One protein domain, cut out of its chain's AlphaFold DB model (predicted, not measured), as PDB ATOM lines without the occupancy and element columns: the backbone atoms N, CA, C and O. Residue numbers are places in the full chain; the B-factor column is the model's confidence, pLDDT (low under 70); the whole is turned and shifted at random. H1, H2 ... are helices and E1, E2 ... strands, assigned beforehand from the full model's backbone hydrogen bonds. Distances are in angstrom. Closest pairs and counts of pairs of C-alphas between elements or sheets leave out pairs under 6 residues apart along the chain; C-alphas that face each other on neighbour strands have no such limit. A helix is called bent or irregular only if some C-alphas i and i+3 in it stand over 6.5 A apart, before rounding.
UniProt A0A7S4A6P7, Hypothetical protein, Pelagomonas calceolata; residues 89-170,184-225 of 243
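AT A GLANCE: This is residues 89 to 170 and 184 to 225 of the 243 residues of the protein "Hypothetical protein" of Pelagomonas calceolata (UniProt A0A7S4A6P7). A strongly twisted sheet of four strands, curled like part of a barrel, has the small hairpin E1-E2 partly face to face with it as a loose sandwich. H1 packs on this sheet near the hairpin E4-E5, and the bent strands E6 and E7 lie side by side, E6 running towards the cut and E7 away from it. The printed part has 124 residues with one named helix and eight named strands, in the order E1 E2 E3 E4 E5 E6 E7 H1 E8; the class is mostly strand, with strands holding 56 of the 64 residues in named elements. The large sheet, E3 - E8 - E6 - E7, is antiparallel; the whole is compact, radius of gyration of the C-alphas 14.5 A, spanning 42 by 30 by 26 A.

IN THESE COORDINATES: E1, residues 89 to 92, begins at C-alpha 89 (118.903, 92.193, 81.333). E2 is residues 100 to 104, E3 111 to 119 (25.6 A), E4 126 to 129 and E5 133 to 136. E6, residues 154 to 165, measures 31.0 A and bends by 52 degrees at residue 162. E7, residues 185 to 193, measures 22.7 A and bends by 55 degrees at residue 189. H1 is residues 199 to 206. E8, residues 216 to 224 (25.4 A), ends at C-alpha 224 (128.466, 86.047, 93.477).

HOW THE PARTS SIT: Within hydrogen-bond range are N 114 and O 221 across the neighbour strands E3 and E8, at 2.8 A, N 220 and O 157 across E8 and E6, at 2.8 A, and N 160 and O 190 across E6 and E7, at 2.9 A. E7, H1 and E8 form a split strand-helix-strand unit, E6 between its parallel strands, with a right-handed crossover. H1 is on the sheet, height 9.3 A, over E7 and only just slantwise at 32 degrees on the local plane; every O i to N i+4 pair is within range. In the hairpins, N 92 and O 100 are 2.9 A apart and N 127 and O 135 2.8 A. The closest C-alphas of E5 and E6, Val 135 and Arg 154, are 4.6 A apart.

THE WHOLE: The farthest C-alphas, Glu 142 and Gly 170, are 44.4 A apart. Residues 171 to 183 are cut out, leaving 14.2 A between C-alphas 170 and 184. The link E5 to E6 is long. Fourteen residues have pLDDT under 70, among them 166 to 170.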
ATOM      1  N   GLU A  89     119.945  91.205  81.601       85.31
ATOM      2  CA  GLU A  89     118.903  92.193  81.333       85.31
ATOM      3  C   GLU A  89     118.262  92.615  82.656       85.31
ATOM      4  O   GLU A  89     117.839  91.769  83.446       85.31
ATOM      5  N   CYS A  90     118.202  93.918  82.920       82.62
ATOM      6  CA  CYS A  90     117.468  94.439  84.069       82.62
ATOM      7  C   CYS A  90     116.751  95.745  83.732       82.62
ATOM      8  O   CYS A  90     117.094  96.436  82.773       82.62
ATOM      9  N   GLU A  91     115.722  96.050  84.514       84.50
ATOM     10  CA  GLU A  91     114.906  97.251  84.374       84.50
ATOM     11  C   GLU A  91     115.273  98.235  85.484       84.50
ATOM     12  O   GLU A  91     115.316  97.874  86.661       84.50
ATOM     13  N   VAL A  92     115.567  99.477  85.101       81.94
ATOM     14  CA  VAL A  92     115.914 100.555  86.028       81.94
ATOM     15  C   VAL A  92     114.952 101.716  85.842       81.94
ATOM     16  O   VAL A  92     114.795 102.239  84.741       81.94
ATOM     17  N   ASP A  93     114.341 102.146  86.939       81.19
ATOM     18  CA  ASP A  93     113.500 103.337  86.965       81.19
ATOM     19  C   ASP A  93     114.363 104.614  86.978       81.19
ATOM     20  O   ASP A  93     115.260 104.771  87.816       81.19
ATOM     21  N   LEU A  94     114.097 105.511  86.023       81.00
ATOM     22  CA  LEU A  94     114.753 106.813  85.864       81.00
ATOM     23  C   LEU A  94     113.787 107.994  86.073       81.00
ATOM     24  O   LEU A  94     114.115 109.104  85.659       81.00
ATOM     25  N   GLU A  95     112.615 107.784  86.683       68.12
ATOM     26  CA  GLU A  95     111.547 108.779  86.941       68.12
ATOM     27  C   GLU A  95     110.884 109.393  85.694       68.12
ATOM     28  O   GLU A  95     109.843 110.041  85.799       68.12
ATOM     29  N   ALA A  96     111.444 109.184  84.502       63.97
ATOM     30  CA  ALA A  96     110.960 109.742  83.240       63.97
ATOM     31  C   ALA A  96     109.855 108.900  82.563       63.97
ATOM     32  O   ALA A  96     109.608 109.068  81.370       63.97
ATOM     33  N   GLY A  97     109.194 107.994  83.292       70.12
ATOM     34  CA  GLY A  97     108.117 107.152  82.762       70.12
ATOM     35  C   GLY A  97     108.369 105.658  82.955       70.12
ATOM     36  O   GLY A  97     108.474 105.193  84.085       70.12
ATOM     37  N   GLU A  98     108.391 104.894  81.860       74.31
ATOM     38  CA  GLU A  98     108.573 103.440  81.925       74.31
ATOM     39  C   GLU A  98     110.004 103.056  82.349       74.31
ATOM     40  O   GLU A  98     110.964 103.723  81.945       74.31
ATOM     41  N   PRO A  99     110.177 101.968  83.128       80.00
ATOM     42  CA  PRO A  99     111.494 101.445  83.466       80.00
ATOM     43  C   PRO A  99     112.345 101.180  82.220       80.00
ATOM     44  O   PRO A  99     111.906 100.558  81.250       80.00
ATOM     45  N   VAL A 100     113.599 101.626  82.254       79.44
ATOM     46  CA  VAL A 100     114.535 101.475  81.141       79.44
ATOM     47  C   VAL A 100     115.214 100.116  81.227       79.44
ATOM     48  O   VAL A 100     115.851  99.787  82.230       79.44
ATOM     49  N   LYS A 101     115.120  99.340  80.147       83.50
ATOM     50  CA  LYS A 101     115.838  98.071  79.997       83.50
ATOM     51  C   LYS A 101     117.302  98.332  79.676       83.50
ATOM     52  O   LYS A 101     117.619  98.988  78.685       83.50
ATOM     53  N   ILE A 102     118.185  97.779  80.494       83.31
ATOM     54  CA  ILE A 102     119.631  97.861  80.314       83.31
ATOM     55  C   ILE A 102     120.238  96.466  80.231       83.31
ATOM     56  O   ILE A 102     119.743  95.514  80.837       83.31
ATOM     57  N   GLN A 103     121.346  96.373  79.499       86.62
ATOM     58  CA  GLN A 103     122.153  95.166  79.399       86.62
ATOM     59  C   GLN A 103     123.503  95.395  80.077       86.62
ATOM     60  O   GLN A 103     124.239  96.310  79.706       86.62
ATOM     61  N   ILE A 104     123.831  94.567  81.069       85.12
ATOM     62  CA  ILE A 104     125.097  94.645  81.807       85.12
ATOM     63  C   ILE A 104     125.870  93.347  81.610       85.12
ATOM     64  O   ILE A 104     125.413  92.265  81.974       85.12
ATOM     65  N   THR A 105     127.089  93.460  81.088       88.62
ATOM     66  CA  THR A 105     127.986  92.311  80.944       88.62
ATOM     67  C   THR A 105     128.457  91.819  82.325       88.62
ATOM     68  O   THR A 105     128.995  92.622  83.108       88.62
ATOM     69  N   PRO A 106     128.299  90.519  82.642       87.88
ATOM     70  CA  PRO A 106     128.809  89.928  83.875       87.88
ATOM     71  C   PRO A 106     130.327  90.104  84.002       87.88
ATOM     72  O   PRO A 106     131.055  90.009  83.012       87.88
ATOM     73  N   THR A 107     130.818  90.350  85.219       86.44
ATOM     74  CA  THR A 107     132.271  90.402  85.495       86.44
ATOM     75  C   THR A 107     132.760  89.222  86.316       86.44
ATOM     76  O   THR A 107     133.967  89.065  86.511       86.44
ATOM     77  N   MET A 108     131.844  88.396  86.816       85.00
ATOM     78  CA  MET A 108     132.142  87.209  87.604       85.00
ATOM     79  C   MET A 108     131.731  85.942  86.851       85.00
ATOM     80  O   MET A 108     130.888  85.964  85.958       85.00
ATOM     81  N   SER A 109     132.375  84.823  87.188       83.69
ATOM     82  CA  SER A 109     132.084  83.527  86.565       83.69
ATOM     83  C   SER A 109     130.697  83.015  86.937       83.69
ATOM     84  O   SER A 109     129.998  82.486  86.076       83.69
ATOM     85  N   ASP A 110     130.294  83.194  88.197       86.56
ATOM     86  CA  ASP A 110     128.977  82.813  88.695       86.56
ATOM     87  C   ASP A 110     128.359  83.911  89.562       86.56
ATOM     88  O   ASP A 110     128.771  84.115  90.707       86.56
ATOM     89  N   SER A 111     127.421  84.660  88.986       90.88
ATOM     90  CA  SER A 111     126.807  85.824  89.616       90.88
ATOM     91  C   SER A 111     125.352  86.053  89.208       90.88
ATOM     92  O   SER A 111     124.895  85.576  88.167       90.88
ATOM     93  N   GLU A 112     124.649  86.813  90.045       90.75
ATOM     94  CA  GLU A 112     123.319  87.372  89.811       90.75
ATOM     95  C   GLU A 112     123.360  88.906  89.924       90.75
ATOM     96  O   GLU A 112     124.207  89.458  90.634       90.75
ATOM     97  N   LEU A 113     122.456  89.607  89.231       90.19
ATOM     98  CA  LEU A 113     122.260  91.041  89.449       90.19
ATOM     99  C   LEU A 113     121.172  91.295  90.482       90.19
ATOM    100  O   LEU A 113     120.107  90.684  90.457       90.19
ATOM    101  N   VAL A 114     121.432  92.276  91.336       90.56
ATOM    102  CA  VAL A 114     120.505  92.763  92.349       90.56
ATOM    103  C   VAL A 114     120.298  94.250  92.109       90.56
ATOM    104  O   VAL A 114     121.226  95.043  92.251       90.56
ATOM    105  N   VAL A 115     119.081  94.628  91.728       90.75
ATOM    106  CA  VAL A 115     118.678  96.031  91.593       90.75
ATOM    107  C   VAL A 115     117.964  96.445  92.870       90.75
ATOM    108  O   VAL A 115     117.066  95.750  93.344       90.75
ATOM    109  N   ALA A 116     118.378  97.571  93.434       90.00
ATOM    110  CA  ALA A 116     117.880  98.071  94.703       90.00
ATOM    111  C   ALA A 116     117.613  99.568  94.614       90.00
ATOM    112  O   ALA A 116     118.429 100.313  94.077       90.00
ATOM    113  N   GLN A 117     116.497 100.015  95.179       89.81
ATOM    114  CA  GLN A 117     116.173 101.430  95.307       89.81
ATOM    115  C   GLN A 117     116.265 101.832  96.779       89.81
ATOM    116  O   GLN A 117     115.615 101.232  97.637       89.81
ATOM    117  N   TYR A 118     117.071 102.848  97.070       87.62
ATOM    118  CA  TYR A 118     117.295 103.356  98.418       87.62
ATOM    119  C   TYR A 118     116.679 104.746  98.567       87.62
ATOM    120  O   TYR A 118     116.988 105.621  97.756       87.62
ATOM    121  N   PRO A 119     115.855 104.997  99.598       87.81
ATOM    122  CA  PRO A 119     115.388 106.344  99.900       87.81
ATOM    123  C   PRO A 119     116.537 107.216 100.424       87.81
ATOM    124  O   PRO A 119     117.438 106.731 101.111       87.81
ATOM    125  N   LEU A 120     116.498 108.518 100.134       86.00
ATOM    126  CA  LEU A 120     117.435 109.500 100.675       86.00
ATOM    127  C   LEU A 120     117.007 109.967 102.085       86.00
ATOM    128  O   LEU A 120     115.827 110.241 102.309       86.00
ATOM    129  N   PRO A 121     117.948 110.155 103.031       86.25
ATOM    130  CA  PRO A 121     119.369 109.831 102.925       86.25
ATOM    131  C   PRO A 121     119.614 108.318 103.014       86.25
ATOM    132  O   PRO A 121     118.912 107.606 103.736       86.25
ATOM    133  N   PHE A 122     120.664 107.847 102.337       81.44
ATOM    134  CA  PHE A 122     121.093 106.458 102.440       81.44
ATOM    135  C   PHE A 122     122.516 106.284 102.943       81.44
ATOM    136  O   PHE A 122     123.363 107.174 102.862       81.44
ATOM    137  N   PHE A 123     122.743 105.097 103.491       83.06
ATOM    138  CA  PHE A 123     124.023 104.639 103.995       83.06
ATOM    139  C   PHE A 123     124.370 103.365 103.247       83.06
ATOM    140  O   PHE A 123     123.485 102.546 103.018       83.06
ATOM    141  N   ILE A 124     125.630 103.256 102.836       83.81
ATOM    142  CA  ILE A 124     126.167 102.032 102.262       83.81
ATOM    143  C   ILE A 124     127.668 101.963 102.540       83.81
ATOM    144  O   ILE A 124     128.406 102.933 102.348       83.81
ATOM    145  N   ASP A 125     128.127 100.819 103.031       85.69
ATOM    146  CA  ASP A 125     129.542 100.572 103.287       85.69
ATOM    147  C   ASP A 125     130.177  99.911 102.050       85.69
ATOM    148  O   ASP A 125     130.017  98.711 101.822       85.69
ATOM    149  N   ILE A 126     130.889 100.704 101.239       86.44
ATOM    150  CA  ILE A 126     131.575 100.253 100.018       86.44
ATOM    151  C   ILE A 126     133.050 100.628 100.082       86.44
ATOM    152  O   ILE A 126     133.396 101.786 100.289       86.44
ATOM    153  N   GLU A 127     133.919  99.664  99.803       86.19
ATOM    154  CA  GLU A 127     135.354  99.885  99.684       86.19
ATOM    155  C   GLU A 127     135.846  99.580  98.273       86.19
ATOM    156  O   GLU A 127     135.483  98.571  97.666       86.19
ATOM    157  N   ASN A 128     136.737 100.428  97.762       84.56
ATOM    158  CA  ASN A 128     137.417 100.159  96.504       84.56
ATOM    159  C   ASN A 128     138.563  99.162  96.722       84.56
ATOM    160  O   ASN A 128     139.563  99.474  97.375       84.56
ATOM    161  N   ARG A 129     138.438  97.962  96.155       82.50
ATOM    162  CA  ARG A 129     139.486  96.938  96.157       82.50
ATOM    163  C   ARG A 129     140.166  96.918  94.795       82.50
ATOM    164  O   ARG A 129     139.516  96.679  93.784       82.50
ATOM    165  N   ALA A 130     141.491  97.080  94.777       69.50
ATOM    166  CA  ALA A 130     142.295  97.298  93.564       69.50
ATOM    167  C   ALA A 130     142.039  96.326  92.390       69.50
ATOM    168  O   ALA A 130     142.247  96.697  91.239       69.50
ATOM    169  N   GLN A 131     141.603  95.092  92.662       72.06
ATOM    170  CA  GLN A 131     141.325  94.073  91.640       72.06
ATOM    171  C   GLN A 131     139.830  93.810  91.399       72.06
ATOM    172  O   GLN A 131     139.485  93.160  90.417       72.06
ATOM    173  N   LEU A 132     138.950  94.269  92.294       71.50
ATOM    174  CA  LEU A 132     137.524  93.911  92.305       71.50
ATOM    175  C   LEU A 132     136.602  95.125  92.118       71.50
ATOM    176  O   LEU A 132     135.411  94.934  91.890       71.50
ATOM    177  N   GLY A 133     137.141  96.345  92.201       82.19
ATOM    178  CA  GLY A 133     136.379  97.589  92.136       82.19
ATOM    179  C   GLY A 133     135.670  97.909  93.451       82.19
ATOM    180  O   GLY A 133     136.139  97.543  94.531       82.19
ATOM    181  N   ALA A 134     134.542  98.608  93.349       86.38
ATOM    182  CA  ALA A 134     133.692  98.991  94.470       86.38
ATOM    183  C   ALA A 134     132.947  97.768  95.041       86.38
ATOM    184  O   ALA A 134     132.017  97.255  94.418       86.38
ATOM    185  N   VAL A 135     133.365  97.298  96.220       89.19
ATOM    186  CA  VAL A 135     132.825  96.103  96.889       89.19
ATOM    187  C   VAL A 135     132.147  96.486  98.198       89.19
ATOM    188  O   VAL A 135     132.722  97.204  99.016       89.19
ATOM    189  N   VAL A 136     130.949  95.958  98.420       89.00
ATOM    190  CA  VAL A 136     130.190  96.111  99.661       89.00
ATOM    191  C   VAL A 136     130.892  95.364 100.796       89.00
ATOM    192  O   VAL A 136     131.233  94.183 100.666       89.00
ATOM    193  N   THR A 137     131.115  96.044 101.919       87.12
ATOM    194  CA  THR A 137     131.854  95.492 103.066       87.12
ATOM    195  C   THR A 137     130.995  95.179 104.274       87.12
ATOM    196  O   THR A 137     131.450  94.427 105.137       87.12
ATOM    197  N   LYS A 138     129.759  95.683 104.328       83.88
ATOM    198  CA  LYS A 138     128.779  95.318 105.357       83.88
ATOM    199  C   LYS A 138     127.451  94.938 104.737       83.88
ATOM    200  O   LYS A 138     127.047  95.520 103.737       83.88
ATOM    201  N   ASP A 139     126.786  93.976 105.357       83.56
ATOM    202  CA  ASP A 139     125.457  93.554 104.940       83.56
ATOM    203  C   ASP A 139     124.447  94.684 105.184       83.56
ATOM    204  O   ASP A 139     124.453  95.328 106.238       83.56
ATOM    205  N   GLY A 140     123.586  94.940 104.205       73.88
ATOM    206  CA  GLY A 140     122.568  95.981 104.267       73.88
ATOM    207  C   GLY A 140     121.526  95.741 105.352       73.88
ATOM    208  O   GLY A 140     120.981  96.706 105.895       73.88
ATOM    209  N   SER A 141     121.291  94.485 105.740       72.38
ATOM    210  CA  SER A 141     120.373  94.136 106.830       72.38
ATOM    211  C   SER A 141     120.827  94.669 108.194       72.38
ATOM    212  O   SER A 141     119.989  94.950 109.054       72.38
ATOM    213  N   GLU A 142     122.134  94.867 108.371       66.50
ATOM    214  CA  GLU A 142     122.739  95.437 109.578       66.50
ATOM    215  C   GLU A 142     122.779  96.974 109.547       66.50
ATOM    216  O   GLU A 142     123.074  97.621 110.556       66.50
ATOM    217  N   GLN A 143     122.477  97.581 108.396       65.06
ATOM    218  CA  GLN A 143     122.502  99.024 108.210       65.06
ATOM    219  C   GLN A 143     121.153  99.675 108.542       65.06
ATOM    220  O   GLN A 143     120.092  99.050 108.546       65.06
ATOM    221  N   GLN A 144     121.188 100.987 108.790       62.91
ATOM    222  CA  GLN A 144     120.029 101.769 109.237       62.91
ATOM    223  C   GLN A 144     118.825 101.679 108.286       62.91
ATOM    224  O   GLN A 144     117.681 101.737 108.737       62.91
ATOM    225  N   ASN A 145     119.084 101.485 106.992       63.09
ATOM    226  CA  ASN A 145     118.057 101.458 105.958       63.09
ATOM    227  C   ASN A 145     117.591 100.046 105.580       63.09
ATOM    228  O   ASN A 145     116.734  99.932 104.708       63.09
ATOM    229  N   LYS A 146     118.112  98.991 106.233       71.81
ATOM    230  CA  LYS A 146     117.812  97.581 105.915       71.81
ATOM    231  C   LYS A 146     117.950  97.298 104.415       71.81
ATOM    232  O   LYS A 146     117.003  96.865 103.759       71.81
ATOM    233  N   GLY A 147     119.124  97.621 103.888       74.81
ATOM    234  CA  GLY A 147     119.461  97.432 102.488       74.81
ATOM    235  C   GLY A 147     119.472  95.961 102.069       74.81
ATOM    236  O   GLY A 147     119.458  95.055 102.904       74.81
ATOM    237  N   VAL A 148     119.470  95.725 100.759       84.88
ATOM    238  CA  VAL A 148     119.474  94.371 100.174       84.88
ATOM    239  C   VAL A 148     120.875  93.879  99.815       84.88
ATOM    240  O   VAL A 148     121.030  92.722  99.411       84.88
ATOM    241  N   GLU A 149     121.876  94.750  99.913       83.44
ATOM    242  CA  GLU A 149     123.266  94.456  99.604       83.44
ATOM    243  C   GLU A 149     123.869  93.481 100.619       83.44
ATOM    244  O   GLU A 149     123.533  93.487 101.800       83.44
ATOM    245  N   ARG A 150     124.782  92.636 100.151       87.94
ATOM    246  CA  ARG A 150     125.518  91.674 100.972       87.94
ATOM    247  C   ARG A 150     127.011  91.923 100.859       87.94
ATOM    248  O   ARG A 150     127.500  92.453  99.861       87.94
ATOM    249  N   VAL A 151     127.755  91.496 101.875       89.75
ATOM    250  CA  VAL A 151     129.221  91.553 101.845       89.75
ATOM    251  C   VAL A 151     129.745  90.792 100.626       89.75
ATOM    252  O   VAL A 151     129.422  89.622 100.428       89.75
ATOM    253  N   GLY A 152     130.584  91.451  99.828       88.19
ATOM    254  CA  GLY A 152     131.138  90.890  98.594       88.19
ATOM    255  C   GLY A 152     130.369  91.250  97.322       88.19
ATOM    256  O   GLY A 152     130.899  91.008  96.236       88.19
ATOM    257  N   ASP A 153     129.191  91.871  97.431       90.38
ATOM    258  CA  ASP A 153     128.487  92.437  96.281       90.38
ATOM    259  C   ASP A 153     129.340  93.540  95.634       90.38
ATOM    260  O   ASP A 153     129.979  94.345  96.319       90.38
ATOM    261  N   ARG A 154     129.358  93.590  94.300       91.81
ATOM    262  CA  ARG A 154     130.061  94.632  93.539       91.81
ATOM    263  C   ARG A 154     129.079  95.670  93.035       91.81
ATOM    264  O   ARG A 154     128.135  95.309  92.338       91.81
ATOM    265  N   LEU A 155     129.324  96.947  93.306       92.31
ATOM    266  CA  LEU A 155     128.532  98.026  92.715       92.31
ATOM    267  C   LEU A 155     128.855  98.134  91.218       92.31
ATOM    268  O   LEU A 155     129.993  98.407  90.840       92.31
ATOM    269  N   ARG A 156     127.849  97.912  90.366       92.31
ATOM    270  CA  ARG A 156     127.979  97.938  88.902       92.31
ATOM    271  C   ARG A 156     127.431  99.203  88.287       92.31
ATOM    272  O   ARG A 156     128.028  99.711  87.351       92.31
ATOM    273  N   ALA A 157     126.312  99.703  88.789       92.38
ATOM    274  CA  ALA A 157     125.726 100.928  88.280       92.38
ATOM    275  C   ALA A 157     124.897 101.631  89.350       92.38
ATOM    276  O   ALA A 157     124.463 101.008  90.317       92.38
ATOM    277  N   PHE A 158     124.667 102.926  89.180       93.38
ATOM    278  CA  PHE A 158     123.732 103.674  90.014       93.38
ATOM    279  C   PHE A 158     123.171 104.885  89.274       93.38
ATOM    280  O   PHE A 158     123.764 105.376  88.313       93.38
ATOM    281  N   THR A 159     122.017 105.376  89.718       92.19
ATOM    282  CA  THR A 159     121.418 106.582  89.144       92.19
ATOM    283  C   THR A 159     122.108 107.840  89.644       92.19
ATOM    284  O   THR A 159     122.494 107.915  90.808       92.19
ATOM    285  N   TYR A 160     122.232 108.843  88.785       92.81
ATOM    286  CA  TYR A 160     122.817 110.141  89.107       92.81
ATOM    287  C   TYR A 160     122.148 111.249  88.291       92.81
ATOM    288  O   TYR A 160     121.430 110.966  87.333       92.81
ATOM    289  N   TYR A 161     122.400 112.508  88.648       90.38
ATOM    290  CA  TYR A 161     121.909 113.665  87.904       90.38
ATOM    291  C   TYR A 161     123.043 114.402  87.199       90.38
ATOM    292  O   TYR A 161     124.051 114.768  87.805       90.38
ATOM    293  N   GLU A 162     122.824 114.717  85.929       87.81
ATOM    294  CA  GLU A 162     123.707 115.569  85.136       87.81
ATOM    295  C   GLU A 162     122.938 116.752  84.563       87.81
ATOM    296  O   GLU A 162     121.780 116.618  84.165       87.81
ATOM    297  N   TYR A 163     123.571 117.927  84.553       84.12
ATOM    298  CA  TYR A 163     122.993 119.108  83.928       84.12
ATOM    299  C   TYR A 163     123.378 119.093  82.461       84.12
ATOM    300  O   TYR A 163     124.559 119.157  82.120       84.12
ATOM    301  N   GLY A 164     122.384 119.008  81.591       82.06
ATOM    302  CA  GLY A 164     122.624 118.878  80.165       82.06
ATOM    303  C   GLY A 164     121.363 119.132  79.370       82.06
ATOM    304  O   GLY A 164     120.307 119.420  79.937       82.06
ATOM    305  N   ALA A 165     121.486 119.024  78.051       73.94
ATOM    306  CA  ALA A 165     120.325 119.058  77.181       73.94
ATOM    307  C   ALA A 165     119.313 118.005  77.657       73.94
ATOM    308  O   ALA A 165     119.696 116.861  77.912       73.94
ATOM    309  N   ALA A 166     118.053 118.404  77.823       61.59
ATOM    310  CA  ALA A 166     116.975 117.490  78.158       61.59
ATOM    311  C   ALA A 166     116.982 116.332  77.144       61.59
ATOM    312  O   ALA A 166     117.133 116.594  75.942       61.59
ATOM    313  N   PRO A 167     116.863 115.071  77.594       58.53
ATOM    314  CA  PRO A 167     116.734 113.949  76.682       58.53
ATOM    315  C   PRO A 167     115.510 114.210  75.804       58.53
ATOM    316  O   PRO A 167     114.393 114.346  76.288       58.53
ATOM    317  N   SER A 168     115.737 114.394  74.506       53.78
ATOM    318  CA  SER A 168     114.649 114.560  73.552       53.78
ATOM    319  C   SER A 168     114.067 113.185  73.252       53.78
ATOM    320  O   SER A 168     114.803 112.329  72.758       53.78
ATOM    321  N   ASP A 169     112.761 113.007  73.449       51.44
ATOM    322  CA  ASP A 169     111.999 111.781  73.146       51.44
ATOM    323  C   ASP A 169     111.950 111.400  71.645       51.44
ATOM    324  O   ASP A 169     111.082 110.657  71.194       51.44
ATOM    325  N   GLY A 170     112.868 111.895  70.814       43.09
ATOM    326  CA  GLY A 170     112.873 111.598  69.390       43.09
ATOM    327  C   GLY A 170     114.069 112.180  68.651       43.09
ATOM    328  O   GLY A 170     114.260 113.389  68.644       43.09
ATOM    329  N   GLY A 184     116.148 124.368  77.332       61.12
ATOM    330  CA  GLY A 184     116.541 123.024  76.916       61.12
ATOM    331  C   GLY A 184     117.572 122.348  77.798       61.12
ATOM    332  O   GLY A 184     117.847 121.179  77.569       61.12
ATOM    333  N   TYR A 185     118.130 123.044  78.792       69.94
ATOM    334  CA  TYR A 185     119.009 122.436  79.780       69.94
ATOM    335  C   TYR A 185     118.240 122.173  81.069       69.94
ATOM    336  O   TYR A 185     117.653 123.082  81.655       69.94
ATOM    337  N   SER A 186     118.253 120.923  81.502       80.75
ATOM    338  CA  SER A 186     117.635 120.474  82.741       80.75
ATOM    339  C   SER A 186     118.559 119.499  83.450       80.75
ATOM    340  O   SER A 186     119.510 118.964  82.876       80.75
ATOM    341  N   TRP A 187     118.293 119.288  84.733       85.44
ATOM    342  CA  TRP A 187     118.880 118.168  85.448       85.44
ATOM    343  C   TRP A 187     118.185 116.893  85.001       85.44
ATOM    344  O   TRP A 187     116.975 116.767  85.159       85.44
ATOM    345  N   ASN A 188     118.957 115.966  84.450       85.19
ATOM    346  CA  ASN A 188     118.439 114.719  83.912       85.19
ATOM    347  C   ASN A 188     118.957 113.563  84.758       85.19
ATOM    348  O   ASN A 188     120.165 113.475  85.002       85.19
ATOM    349  N   ARG A 189     118.044 112.687  85.189       87.38
ATOM    350  CA  ARG A 189     118.398 111.441  85.865       87.38
ATOM    351  C   ARG A 189     118.933 110.464  84.819       87.38
ATOM    352  O   ARG A 189     118.295 110.218  83.801       87.38
ATOM    353  N   GLN A 190     120.126 109.940  85.049       89.25
ATOM    354  CA  GLN A 190     120.810 109.001  84.167       89.25
ATOM    355  C   GLN A 190     121.355 107.824  84.972       89.25
ATOM    356  O   GLN A 190     121.445 107.885  86.198       89.25
ATOM    357  N   LEU A 191     121.760 106.764  84.274       90.12
ATOM    358  CA  LEU A 191     122.466 105.633  84.861       90.12
ATOM    359  C   LEU A 191     123.972 105.762  84.616       90.12
ATOM    360  O   LEU A 191     124.410 105.979  83.488       90.12
ATOM    361  N   PHE A 192     124.762 105.605  85.670       91.75
ATOM    362  CA  PHE A 192     126.217 105.590  85.609       91.75
ATOM    363  C   PHE A 192     126.735 104.160  85.759       91.75
ATOM    364  O   PHE A 192     126.378 103.492  86.726       91.75
ATOM    365  N   ASP A 193     127.588 103.706  84.837       90.31
ATOM    366  CA  ASP A 193     128.307 102.432  84.955       90.31
ATOM    367  C   ASP A 193     129.563 102.616  85.822       90.31
ATOM    368  O   ASP A 193     130.514 103.303  85.443       90.31
ATOM    369  N   ALA A 194     129.555 101.982  86.992       89.12
ATOM    370  CA  ALA A 194     130.608 102.028  87.997       89.12
ATOM    371  C   ALA A 194     131.689 100.937  87.813       89.12
ATOM    372  O   ALA A 194     132.655 100.892  88.575       89.12
ATOM    373  N   THR A 195     131.560 100.048  86.822       84.88
ATOM    374  CA  THR A 195     132.340  98.796  86.742       84.88
ATOM    375  C   THR A 195     133.854  99.008  86.621       84.88
ATOM    376  O   THR A 195     134.637  98.267  87.213       84.88
ATOM    377  N   PHE A 196     134.288  99.993  85.831       81.12
ATOM    378  CA  PHE A 196     135.708 100.192  85.489       81.12
ATOM    379  C   PHE A 196     136.179 101.637  85.662       81.12
ATOM    380  O   PHE A 196     137.166 102.057  85.056       81.12
ATOM    381  N   VAL A 197     135.464 102.396  86.481       83.69
ATOM    382  CA  VAL A 197     135.755 103.794  86.799       83.69
ATOM    383  C   VAL A 197     136.384 103.901  88.178       83.69
ATOM    384  O   VAL A 197     136.242 103.016  89.023       83.69
ATOM    385  N   SER A 198     137.128 104.986  88.400       85.44
ATOM    386  CA  SER A 198     137.695 105.239  89.717       85.44
ATOM    387  C   SER A 198     136.586 105.472  90.738       85.44
ATOM    388  O   SER A 198     135.481 105.939  90.425       85.44
ATOM    389  N   TRP A 199     136.893 105.141  91.985       85.06
ATOM    390  CA  TRP A 199     135.947 105.310  93.073       85.06
ATOM    391  C   TRP A 199     135.590 106.780  93.288       85.06
ATOM    392  O   TRP A 199     134.433 107.117  93.503       85.06
ATOM    393  N   GLU A 200     136.566 107.666  93.125       86.75
ATOM    394  CA  GLU A 200     136.404 109.110  93.250       86.75
ATOM    395  C   GLU A 200     135.415 109.645  92.208       86.75
ATOM    396  O   GLU A 200     134.504 110.391  92.556       86.75
ATOM    397  N   SER A 201     135.518 109.185  90.955       88.25
ATOM    398  CA  SER A 201     134.573 109.560  89.895       88.25
ATOM    399  C   SER A 201     133.164 109.034  90.182       88.25
ATOM    400  O   SER A 201     132.176 109.728  89.944       88.25
ATOM    401  N   SER A 202     133.068 107.835  90.759       89.81
ATOM    402  CA  SER A 202     131.786 107.272  91.188       89.81
ATOM    403  C   SER A 202     131.158 108.108  92.306       89.81
ATOM    404  O   SER A 202     129.974 108.425  92.245       89.81
ATOM    405  N   LEU A 203     131.946 108.535  93.298       89.50
ATOM    406  CA  LEU A 203     131.467 109.388  94.386       89.50
ATOM    407  C   LEU A 203     130.983 110.749  93.882       89.50
ATOM    408  O   LEU A 203     129.909 111.184  94.289       89.50
ATOM    409  N   GLU A 204     131.722 111.394  92.976       90.00
ATOM    410  CA  GLU A 204     131.327 112.673  92.368       90.00
ATOM    411  C   GLU A 204     129.955 112.599  91.694       90.00
ATOM    412  O   GLU A 204     129.158 113.530  91.798       90.00
ATOM    413  N   LYS A 205     129.655 111.478  91.030       92.38
ATOM    414  CA  LYS A 205     128.340 111.248  90.428       92.38
ATOM    415  C   LYS A 205     127.303 110.889  91.490       92.38
ATOM    416  O   LYS A 205     126.198 111.423  91.455       92.38
ATOM    417  N   LEU A 206     127.645 110.060  92.473       90.06
ATOM    418  CA  LEU A 206     126.703 109.615  93.501       90.06
ATOM    419  C   LEU A 206     126.172 110.782  94.351       90.06
ATOM    420  O   LEU A 206     124.977 110.816  94.644       90.06
ATOM    421  N   VAL A 207     127.015 111.774  94.671       90.00
ATOM    422  CA  VAL A 207     126.615 112.965  95.452       90.00
ATOM    423  C   VAL A 207     125.675 113.915  94.709       90.00
ATOM    424  O   VAL A 207     125.106 114.812  95.327       90.00
ATOM    425  N   THR A 208     125.478 113.736  93.398       91.38
ATOM    426  CA  THR A 208     124.480 114.518  92.645       91.38
ATOM    427  C   THR A 208     123.042 114.131  92.995       91.38
ATOM    428  O   THR A 208     122.121 114.909  92.733       91.38
ATOM    429  N   ASN A 209     122.847 112.964  93.620       88.94
ATOM    430  CA  ASN A 209     121.574 112.562  94.201       88.94
ATOM    431  C   ASN A 209     121.365 113.301  95.527       88.94
ATOM    432  O   ASN A 209     121.780 112.848  96.594       88.94
ATOM    433  N   GLU A 210     120.738 114.470  95.446       89.75
ATOM    434  CA  GLU A 210     120.370 115.271  96.610       89.75
ATOM    435  C   GLU A 210     118.843 115.327  96.790       89.75
ATOM    436  O   GLU A 210     118.116 115.339  95.792       89.75
ATOM    437  N   PRO A 211     118.335 115.479  98.033       88.38
ATOM    438  CA  PRO A 211     116.896 115.557  98.325       88.38
ATOM    439  C   PRO A 211     116.131 116.680  97.607       88.38
ATOM    440  O   PRO A 211     114.907 116.718  97.628       88.38
ATOM    441  N   ARG A 212     116.839 117.646  97.009       87.44
ATOM    442  CA  ARG A 212     116.234 118.707  96.191       87.44
ATOM    443  C   ARG A 212     115.848 118.240  94.786       87.44
ATOM    444  O   ARG A 212     115.171 118.988  94.091       87.44
ATOM    445  N   ARG A 213     116.328 117.068  94.357       85.56
ATOM    446  CA  ARG A 213     116.206 116.565  92.980       85.56
ATOM    447  C   ARG A 213     115.484 115.236  92.892       85.56
ATOM    448  O   ARG A 213     114.713 115.055  91.967       85.56
ATOM    449  N   THR A 214     115.746 114.347  93.842       88.25
ATOM    450  CA  THR A 214     115.117 113.031  93.928       88.25
ATOM    451  C   THR A 214     114.910 112.659  95.389       88.25
ATOM    452  O   THR A 214     115.540 113.230  96.285       88.25
ATOM    453  N   ASP A 215     114.024 111.706  95.627       89.31
ATOM    454  CA  ASP A 215     113.801 111.067  96.917       89.31
ATOM    455  C   ASP A 215     114.558 109.739  97.056       89.31
ATOM    456  O   ASP A 215     114.610 109.184  98.156       89.31
ATOM    457  N   SER A 216     115.159 109.230  95.974       89.19
ATOM    458  CA  SER A 216     115.699 107.878  95.935       89.19
ATOM    459  C   SER A 216     116.874 107.706  94.973       89.19
ATOM    460  O   SER A 216     117.067 108.447  94.014       89.19
ATOM    461  N   VAL A 217     117.685 106.680  95.227       90.31
ATOM    462  CA  VAL A 217     118.793 106.269  94.361       90.31
ATOM    463  C   VAL A 217     118.632 104.803  94.021       90.31
ATOM    464  O   VAL A 217     118.488 103.969  94.911       90.31
ATOM    465  N   THR A 218     118.691 104.483  92.733       91.62
ATOM    466  CA  THR A 218     118.698 103.096  92.270       91.62
ATOM    467  C   THR A 218     120.141 102.661  92.088       91.62
ATOM    468  O   THR A 218     120.910 103.346  91.416       91.62
ATOM    469  N   MET A 219     120.518 101.544  92.697       91.44
ATOM    470  CA  MET A 219     121.845 100.944  92.619       91.44
ATOM    471  C   MET A 219     121.718  99.514  92.099       91.44
ATOM    472  O   MET A 219     120.775  98.794  92.426       91.44
ATOM    473  N   VAL A 220     122.676  99.112  91.277       91.25
ATOM    474  CA  VAL A 220     122.752  97.785  90.677       91.25
ATOM    475  C   VAL A 220     124.014  97.116  91.182       91.25
ATOM    476  O   VAL A 220     125.122  97.616  90.963       91.25
ATOM    477  N   PHE A 221     123.843  95.978  91.837       92.56
ATOM    478  CA  PHE A 221     124.923  95.159  92.357       92.56
ATOM    479  C   PHE A 221     125.052  93.871  91.553       92.56
ATOM    480  O   PHE A 221     124.057  93.292  91.132       92.56
ATOM    481  N   GLU A 222     126.279  93.398  91.376       92.56
ATOM    482  CA  GLU A 222     126.554  92.035  90.934       92.56
ATOM    483  C   GLU A 222     126.984  91.219  92.151       92.56
ATOM    484  O   GLU A 222     127.984  91.538  92.803       92.56
ATOM    485  N   ARG A 223     126.222  90.172  92.452       91.50
ATOM    486  CA  ARG A 223     126.415  89.290  93.598       91.50
ATOM    487  C   ARG A 223     126.964  87.944  93.141       91.50
ATOM    488  O   ARG A 223     126.395  87.361  92.223       91.50
ATOM    489  N   PRO A 224     128.027  87.410  93.757       89.06
ATOM    490  CA  PRO A 224     128.466  86.047  93.477       89.06
ATOM    491  C   PRO A 224     127.443  85.020  94.004       89.06
ATOM    492  O   PRO A 224     127.008  85.114  95.151       89.06
ATOM    493  N   VAL A 225     127.063  84.034  93.179       82.81
ATOM    494  CA  VAL A 225     126.077  82.988  93.551       82.81
ATOM    495  C   VAL A 225     126.699  81.945  94.483       82.81
ATOM    496  O   VAL A 225     126.048  81.444  95.400       82.81
TER     497      VAL A 225